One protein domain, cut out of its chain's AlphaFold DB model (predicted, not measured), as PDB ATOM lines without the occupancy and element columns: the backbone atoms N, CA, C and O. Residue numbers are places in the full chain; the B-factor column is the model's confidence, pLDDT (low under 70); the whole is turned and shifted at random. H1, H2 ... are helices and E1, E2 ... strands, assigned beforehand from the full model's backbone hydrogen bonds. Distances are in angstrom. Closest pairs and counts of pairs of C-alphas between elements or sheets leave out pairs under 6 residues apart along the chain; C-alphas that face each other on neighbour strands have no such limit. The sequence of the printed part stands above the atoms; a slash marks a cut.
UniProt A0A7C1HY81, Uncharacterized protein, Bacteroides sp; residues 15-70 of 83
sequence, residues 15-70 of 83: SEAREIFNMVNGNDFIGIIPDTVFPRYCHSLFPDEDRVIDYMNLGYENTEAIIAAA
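AT A GLANCE: This is residues 15 to 70 of the 83 residues of an uncharacterized protein of Bacteroides sp (UniProt A0A7C1HY81). Two short parallel strands, E1 and E2, lie side by side between two helices, with H1 toward one end of the long axis and H2 toward the other. A long loop, residues 34 to 53, folds back from the end of E1 to the beginning of E2, and residues 60 to 65, of which 63 to 65 belong to H2, stick out. The printed part has 56 residues with two named helices and two named strands in the order H1, E1, E2, H2; the class is mixed, helices and strands, with under half of the residues in named elements. It is only just compact, close to loose, with a radius of gyration of the C-alphas of 11.9 A and spans of 32 by 23 by 15 A.

IN THESE COORDINATES: Find C-alpha 17 at (21.082, -26.994, -56.284); from there H1 runs through residues 17 to 25, 12.5 A long. E1 takes residues 30 to 33, 9.3 A, beginning at C-alpha 30 at (28.042, -18.923, -43.934). Further on, E2 takes residues 54 to 57, 10.8 A. H2 takes residues 63 to 69, 10.0 A, and ends at C-alpha 69 at (28.736, -21.208, -32.486).

HOW THE PARTS SIT: Look first at E1 and E2, parallel neighbours with 37 degrees between their directions. The C-alphas of Gly 31 and Tyr 55 face each other at 4.5 A. N 31 and O 54 are within hydrogen-bond range at 2.9 A, as are N 56 and O 31 at 2.9 A. H1 is apart from E2 and from H2, and E1 is apart from H2. In H1 and H2 every O i to N i+4 pair is within hydrogen-bond range.

THE WHOLE: The two C-alphas farthest apart are those of Ser 15 and Glu 64, at 34.3 A. The printed part has no cut. The links H1 to E1 and E2 to H2 are tight, and E1 to E2 is a long link of 20 residues. Residues 60 to 65 stand free. The mean pLDDT of the printed part is 92.8, and no printed residue is under 70.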
ATOM      1  N   SER A  15      22.040 -24.189 -61.078       89.50
ATOM      2  CA  SER A  15      23.378 -24.329 -60.500       89.50
ATOM      3  C   SER A  15      23.288 -24.411 -58.978       89.50
ATOM      4  O   SER A  15      22.351 -23.876 -58.388       89.50
ATOM      5  N   GLU A  16      24.256 -25.092 -58.361       88.38
ATOM      6  CA  GLU A  16      24.402 -25.149 -56.897       88.38
ATOM      7  C   GLU A  16      23.139 -25.648 -56.166       88.38
ATOM      8  O   GLU A  16      22.826 -25.257 -55.043       88.38
ATOM      9  N   ALA A  17      22.363 -26.527 -56.814       91.31
ATOM     10  CA  ALA A  17      21.082 -26.994 -56.284       91.31
ATOM     11  C   ALA A  17      21.211 -27.647 -54.896       91.31
ATOM     12  O   ALA A  17      20.291 -27.556 -54.084       91.31
ATOM     13  N   ARG A  18      22.354 -28.290 -54.618       92.25
ATOM     14  CA  ARG A  18      22.647 -28.898 -53.316       92.25
ATOM     15  C   ARG A  18      22.868 -27.837 -52.240       92.25
ATOM     16  O   ARG A  18      22.360 -27.990 -51.136       92.25
ATOM     17  N   GLU A  19      23.588 -26.774 -52.563       92.94
ATOM     18  CA  GLU A  19      23.909 -25.688 -51.637       92.94
ATOM     19  C   GLU A  19      22.644 -24.890 -51.328       92.94
ATOM     20  O   GLU A  19      22.328 -24.661 -50.165       92.94
ATOM     21  N   ILE A  20      21.838 -24.598 -52.355       91.56
ATOM     22  CA  ILE A  20      20.520 -23.971 -52.194       91.56
ATOM     23  C   ILE A  20      19.609 -24.836 -51.314       91.56
ATOM     24  O   ILE A  20      18.906 -24.316 -50.449       91.56
ATOM     25  N   PHE A  21      19.609 -26.158 -51.512       93.12
ATOM     26  CA  PHE A  21      18.836 -27.066 -50.668       93.12
ATOM     27  C   PHE A  21      19.316 -27.037 -49.211       93.12
ATOM     28  O   PHE A  21      18.488 -26.978 -48.303       93.12
ATOM     29  N   ASN A  22      20.627 -27.045 -48.975       94.94
ATOM     30  CA  ASN A  22      21.188 -26.952 -47.629       94.94
ATOM     31  C   ASN A  22      20.825 -25.624 -46.954       94.94
ATOM     32  O   ASN A  22      20.363 -25.660 -45.818       94.94
ATOM     33  N   MET A  23      20.913 -24.506 -47.679       92.81
ATOM     34  CA  MET A  23      20.535 -23.171 -47.205       92.81
ATOM     35  C   MET A  23      19.082 -23.102 -46.742       92.81
ATOM     36  O   MET A  23      18.783 -22.614 -45.656       92.81
ATOM     37  N   VAL A  24      18.155 -23.665 -47.520       92.62
ATOM     38  CA  VAL A  24      16.732 -23.698 -47.136       92.62
ATOM     39  C   VAL A  24      16.493 -24.527 -45.864       92.62
ATOM     40  O   VAL A  24      15.545 -24.255 -45.131       92.62
ATOM     41  N   ASN A  25      17.340 -25.521 -45.589       95.44
ATOM     42  CA  ASN A  25      17.241 -26.365 -44.396       95.44
ATOM     43  C   ASN A  25      18.113 -25.881 -43.220       95.44
ATOM     44  O   ASN A  25      18.056 -26.497 -42.159       95.44
ATOM     45  N   GLY A  26      18.917 -24.823 -43.393       93.81
ATOM     46  CA  GLY A  26      19.890 -24.364 -42.394       93.81
ATOM     47  C   GLY A  26      21.033 -25.355 -42.138       93.81
ATOM     48  O   GLY A  26      21.561 -25.410 -41.031       93.81
ATOM     49  N   ASN A  27      21.366 -26.177 -43.136       94.44
ATOM     50  CA  ASN A  27      22.470 -27.147 -43.095       94.44
ATOM     51  C   ASN A  27      23.718 -26.649 -43.844       94.44
ATOM     52  O   ASN A  27      24.661 -27.411 -44.058       94.44
ATOM     53  N   ASP A  28      23.676 -25.427 -44.357       94.12
ATOM     54  CA  ASP A  28      24.763 -24.756 -45.050       94.12
ATOM     55  C   ASP A  28      25.719 -24.054 -44.079       94.12
ATOM     56  O   ASP A  28      25.486 -23.963 -42.874       94.12
ATOM     57  N   PHE A  29      26.819 -23.558 -44.638       93.50
ATOM     58  CA  PHE A  29      27.777 -22.724 -43.932       93.50
ATOM     59  C   PHE A  29      27.737 -21.307 -44.494       93.50
ATOM     60  O   PHE A  29      27.717 -21.115 -45.711       93.50
ATOM     61  N   ILE A  30      27.803 -20.326 -43.596       94.25
ATOM     62  CA  ILE A  30      28.042 -18.923 -43.934       94.25
ATOM     63  C   ILE A  30      29.488 -18.601 -43.571       94.25
ATOM     64  O   ILE A  30      29.909 -18.782 -42.426       94.25
ATOM     65  N   GLY A  31      30.256 -18.113 -44.541       95.19
ATOM     66  CA  GLY A  31      31.643 -17.727 -44.323       95.19
ATOM     67  C   GLY A  31      31.735 -16.397 -43.583       95.19
ATOM     68  O   GLY A  31      31.360 -15.357 -44.129       95.19
ATOM     69  N   ILE A  32      32.268 -16.410 -42.360       94.88
ATOM     70  CA  ILE A  32      32.566 -15.184 -41.610       94.88
ATOM     71  C   ILE A  32      33.902 -14.630 -42.104       94.88
ATOM     72  O   ILE A  32      34.938 -15.286 -41.984       94.88
ATOM     73  N   ILE A  33      33.881 -13.424 -42.664       94.56
ATOM     74  CA  ILE A  33      35.049 -12.770 -43.258       94.56
ATOM     75  C   ILE A  33      35.444 -11.499 -42.489       94.56
ATOM     76  O   ILE A  33      34.603 -10.895 -41.817       94.56
ATOM     77  N   PRO A  34      36.708 -11.044 -42.602       92.12
ATOM     78  CA  PRO A  34      37.150  -9.807 -41.964       92.12
ATOM     79  C   PRO A  34      36.338  -8.594 -42.421       92.12
ATOM     80  O   PRO A  34      36.014  -8.480 -43.601       92.12
ATOM     81  N   ASP A  35      36.106  -7.638 -41.523       92.56
ATOM     82  CA  ASP A  35      35.333  -6.409 -41.792       92.56
ATOM     83  C   ASP A  35      35.905  -5.542 -42.923       92.56
ATOM     84  O   ASP A  35      35.213  -4.711 -43.509       92.56
ATOM     85  N   THR A  36      37.182  -5.728 -43.253       93.69
ATOM     86  CA  THR A  36      37.852  -5.031 -44.356       93.69
ATOM     87  C   THR A  36      37.538  -5.628 -45.729       93.69
ATOM     88  O   THR A  36      37.950  -5.064 -46.742       93.69
ATOM     89  N   VAL A  37      36.868  -6.780 -45.781       94.69
ATOM     90  CA  VAL A  37      36.526  -7.498 -47.010       94.69
ATOM     91  C   VAL A  37      35.021  -7.403 -47.237       94.69
ATOM     92  O   VAL A  37      34.219  -7.621 -46.332       94.69
ATOM     93  N   PHE A  38      34.628  -7.071 -48.466       95.00
ATOM     94  CA  PHE A  38      33.221  -7.016 -48.842       95.00
ATOM     95  C   PHE A  38      32.665  -8.445 -48.992       95.00
ATOM     96  O   PHE A  38      33.280  -9.228 -49.717       95.00
ATOM     97  N   PRO A  39      31.520  -8.799 -48.373       94.62
ATOM     98  CA  PRO A  39      31.006 -10.172 -48.292       94.62
ATOM     99  C   PRO A  39      30.324 -10.621 -49.586       94.62
ATOM    100  O   PRO A  39      29.147 -10.967 -49.621       94.62
ATOM    101  N   ARG A  40      31.061 -10.583 -50.695       92.06
ATOM    102  CA  ARG A  40      30.650 -11.152 -51.976       92.06
ATOM    103  C   ARG A  40      31.848 -11.724 -52.702       92.06
ATOM    104  O   ARG A  40      32.911 -11.113 -52.730       92.06
ATOM    105  N   TYR A  41      31.616 -12.846 -53.379       89.19
ATOM    106  CA  TYR A  41      32.625 -13.524 -54.194       89.19
ATOM    107  C   TYR A  41      33.852 -13.976 -53.383       89.19
ATOM    108  O   TYR A  41      34.966 -13.986 -53.895       89.19
ATOM    109  N   CYS A  42      33.647 -14.382 -52.127       94.44
ATOM    110  CA  CYS A  42      34.719 -14.772 -51.208       94.44
ATOM    111  C   CYS A  42      35.042 -16.276 -51.227       94.44
ATOM    112  O   CYS A  42      35.709 -16.755 -50.315       94.44
ATOM    113  N   HIS A  43      34.609 -17.012 -52.255       92.19
ATOM    114  CA  HIS A  43      34.794 -18.467 -52.375       92.19
ATOM    115  C   HIS A  43      36.248 -18.897 -52.166       92.19
ATOM    116  O   HIS A  43      36.504 -19.857 -51.456       92.19
ATOM    117  N   SER A  44      37.211 -18.132 -52.691       92.94
ATOM    118  CA  SER A  44      38.636 -18.454 -52.567       92.94
ATOM    119  C   SER A  44      39.226 -18.251 -51.167       92.94
ATOM    120  O   SER A  44      40.414 -18.499 -50.982       92.94
ATOM    121  N   LEU A  45      38.459 -17.718 -50.210       92.88
ATOM    122  CA  LEU A  45      38.895 -17.557 -48.816       92.88
ATOM    123  C   LEU A  45      38.585 -18.787 -47.956       92.88
ATOM    124  O   LEU A  45      39.035 -18.848 -46.815       92.88
ATOM    125  N   PHE A  46      37.828 -19.745 -48.490       93.38
ATOM    126  CA  PHE A  46      37.411 -20.955 -47.795       93.38
ATOM    127  C   PHE A  46      37.823 -22.193 -48.606       93.38
ATOM    128  O   PHE A  46      37.960 -22.101 -49.827       93.38
ATOM    129  N   PRO A  47      38.034 -23.349 -47.957       93.00
ATOM    130  CA  PRO A  47      38.206 -24.618 -48.656       93.00
ATOM    131  C   PRO A  47      37.003 -24.950 -49.549       93.00
ATOM    132  O   PRO A  47      35.848 -24.778 -49.149       93.00
ATOM    133  N   ASP A  48      37.261 -25.487 -50.745       92.00
ATOM    134  CA  ASP A  48      36.210 -25.885 -51.695       92.00
ATOM    135  C   ASP A  48      35.294 -26.979 -51.109       92.00
ATOM    136  O   ASP A  48      34.115 -27.088 -51.469       92.00
ATOM    137  N   GLU A  49      35.824 -27.793 -50.193       92.00
ATOM    138  CA  GLU A  49      35.111 -28.868 -49.503       92.00
ATOM    139  C   GLU A  49      33.978 -28.358 -48.609       92.00
ATOM    140  O   GLU A  49      32.979 -29.063 -48.441       92.00
ATOM    141  N   ASP A  50      34.105 -27.137 -48.082       91.75
ATOM    142  CA  ASP A  50      33.118 -26.537 -47.183       91.75
ATOM    143  C   ASP A  50      31.911 -25.979 -47.948       91.75
ATOM    144  O   ASP A  50      30.839 -25.792 -47.374       91.75
ATOM    145  N   ARG A  51      32.052 -25.776 -49.267       92.50
ATOM    146  CA  ARG A  51      30.966 -25.384 -50.186       92.50
ATOM    147  C   ARG A  51      30.194 -24.145 -49.711       92.50
ATOM    148  O   ARG A  51      28.974 -24.072 -49.853       92.50
ATOM    149  N   VAL A  52      30.917 -23.175 -49.153       94.00
ATOM    150  CA  VAL A  52      30.374 -21.898 -48.676       94.00
ATOM    151  C   VAL A  52      29.957 -21.039 -49.871       94.00
ATOM    152  O   VAL A  52      30.810 -20.659 -50.676       94.00
ATOM    153  N   ILE A  53      28.667 -20.705 -49.963       92.25
ATOM    154  CA  ILE A  53      28.100 -19.877 -51.047       92.25
ATOM    155  C   ILE A  53      27.585 -18.509 -50.582       92.25
ATOM    156  O   ILE A  53      27.236 -17.674 -51.418       92.25
ATOM    157  N   ASP A  54      27.550 -18.262 -49.270       93.75
ATOM    158  CA  ASP A  54      27.157 -16.975 -48.691       93.75
ATOM    159  C   ASP A  54      28.150 -16.524 -47.615       93.75
ATOM    160  O   ASP A  54      28.826 -17.338 -46.977       93.75
ATOM    161  N   TYR A  55      28.265 -15.210 -47.437       95.19
ATOM    162  CA  TYR A  55      29.305 -14.596 -46.617       95.19
ATOM    163  C   TYR A  55      28.750 -13.458 -45.776       95.19
ATOM    164  O   TYR A  55      27.852 -12.726 -46.189       95.19
ATOM    165  N   MET A  56      29.360 -13.248 -44.616       94.50
ATOM    166  CA  MET A  56      29.052 -12.108 -43.765       94.50
ATOM    167  C   MET A  56      30.307 -11.565 -43.095       94.50
ATOM    168  O   MET A  56      31.238 -12.304 -42.785       94.50
ATOM    169  N   ASN A  57      30.307 -10.267 -42.817       94.50
ATOM    170  CA  ASN A  57      31.188  -9.717 -41.795       94.50
ATOM    171  C   ASN A  57      30.623 -10.059 -40.412       94.50
ATOM    172  O   ASN A  57      29.407 -10.229 -40.259       94.50
ATOM    173  N   LEU A  58      31.488 -10.157 -39.402       91.62
ATOM    174  CA  LEU A  58      31.037 -10.423 -38.041       91.62
ATOM    175  C   LEU A  58      30.308  -9.180 -37.515       91.62
ATOM    176  O   LEU A  58      30.919  -8.169 -37.189       91.62
ATOM    177  N   GLY A  59      28.978  -9.243 -37.474       84.62
ATOM    178  CA  GLY A  59      28.157  -8.138 -36.990       84.62
ATOM    179  C   GLY A  59      28.402  -7.817 -35.512       84.62
ATOM    180  O   GLY A  59      28.926  -8.628 -34.745       84.62
ATOM    181  N   TYR A  60      27.958  -6.632 -35.096       87.31
ATOM    182  CA  TYR A  60      28.031  -6.170 -33.701       87.31
ATOM    183  C   TYR A  60      26.894  -6.711 -32.820       87.31
ATOM    184  O   TYR A  60      26.907  -6.554 -31.601       87.31
ATOM    185  N   GLU A  61      25.881  -7.322 -33.433       89.94
ATOM    186  CA  GLU A  61      24.749  -7.914 -32.731       89.94
ATOM    187  C   GLU A  61      25.033  -9.387 -32.442       89.94
ATOM    188  O   GLU A  61      25.375 -10.151 -33.343       89.94
ATOM    189  N   ASN A  62      24.869  -9.802 -31.183       89.12
ATOM    190  CA  ASN A  62      25.071 -11.187 -30.742       89.12
ATOM    191  C   ASN A  62      26.462 -11.768 -31.067       89.12
ATOM    192  O   ASN A  62      26.608 -12.986 -31.161       89.12
ATOM    193  N   THR A  63      27.487 -10.917 -31.192       92.19
ATOM    194  CA  THR A  63      28.854 -11.292 -31.582       92.19
ATOM    195  C   THR A  63      29.385 -12.488 -30.791       92.19
ATOM    196  O   THR A  63      29.831 -13.462 -31.385       92.19
ATOM    197  N   GLU A  64      29.258 -12.474 -29.463       94.56
ATOM    198  CA  GLU A  64      29.726 -13.568 -28.598       94.56
ATOM    199  C   GLU A  64      29.019 -14.902 -28.878       94.56
ATOM    200  O   GLU A  64      29.652 -15.957 -28.892       94.56
ATOM    201  N   ALA A  65      27.711 -14.872 -29.143       94.50
ATOM    202  CA  ALA A  65      26.952 -16.078 -29.464       94.50
ATOM    203  C   ALA A  65      27.357 -16.644 -30.832       94.50
ATOM    204  O   ALA A  65      27.480 -17.859 -30.981       94.50
ATOM    205  N   ILE A  66      27.616 -15.766 -31.808       93.00
ATOM    206  CA  ILE A  66      28.108 -16.158 -33.134       93.00
ATOM    207  C   ILE A  66      29.513 -16.756 -33.015       93.00
ATOM    208  O   ILE A  66      29.748 -17.841 -33.537       93.00
ATOM    209  N   ILE A  67      30.425 -16.108 -32.281       93.44
ATOM    210  CA  ILE A  67      31.792 -16.606 -32.058       93.44
ATOM    211  C   ILE A  67      31.772 -17.992 -31.407       93.44
ATOM    212  O   ILE A  67      32.536 -18.865 -31.818       93.44
ATOM    213  N   ALA A  68      30.901 -18.199 -30.416       94.25
ATOM    214  CA  ALA A  68      30.776 -19.473 -29.712       94.25
ATOM    215  C   ALA A  68      30.190 -20.595 -30.587       94.25
ATOM    216  O   ALA A  68      30.520 -21.761 -30.380       94.25
ATOM    217  N   ALA A  69      29.322 -20.256 -31.543       92.44
ATOM    218  CA  ALA A  69      28.736 -21.208 -32.486       92.44
ATOM    219  C   ALA A  69      29.614 -21.455 -33.727       92.44
ATOM    220  O   ALA A  69      29.415 -22.446 -34.430       92.44
ATOM    221  N   ALA A  70      30.564 -20.561 -34.013       93.31
ATOM    222  CA  ALA A  70      31.392 -20.621 -35.206       93.31
ATOM    223  C   ALA A  70      32.424 -21.754 -35.149       93.31
ATOM    224  O   ALA A  70      33.037 -22.044 -34.118       93.31
TER     225      ALA A  70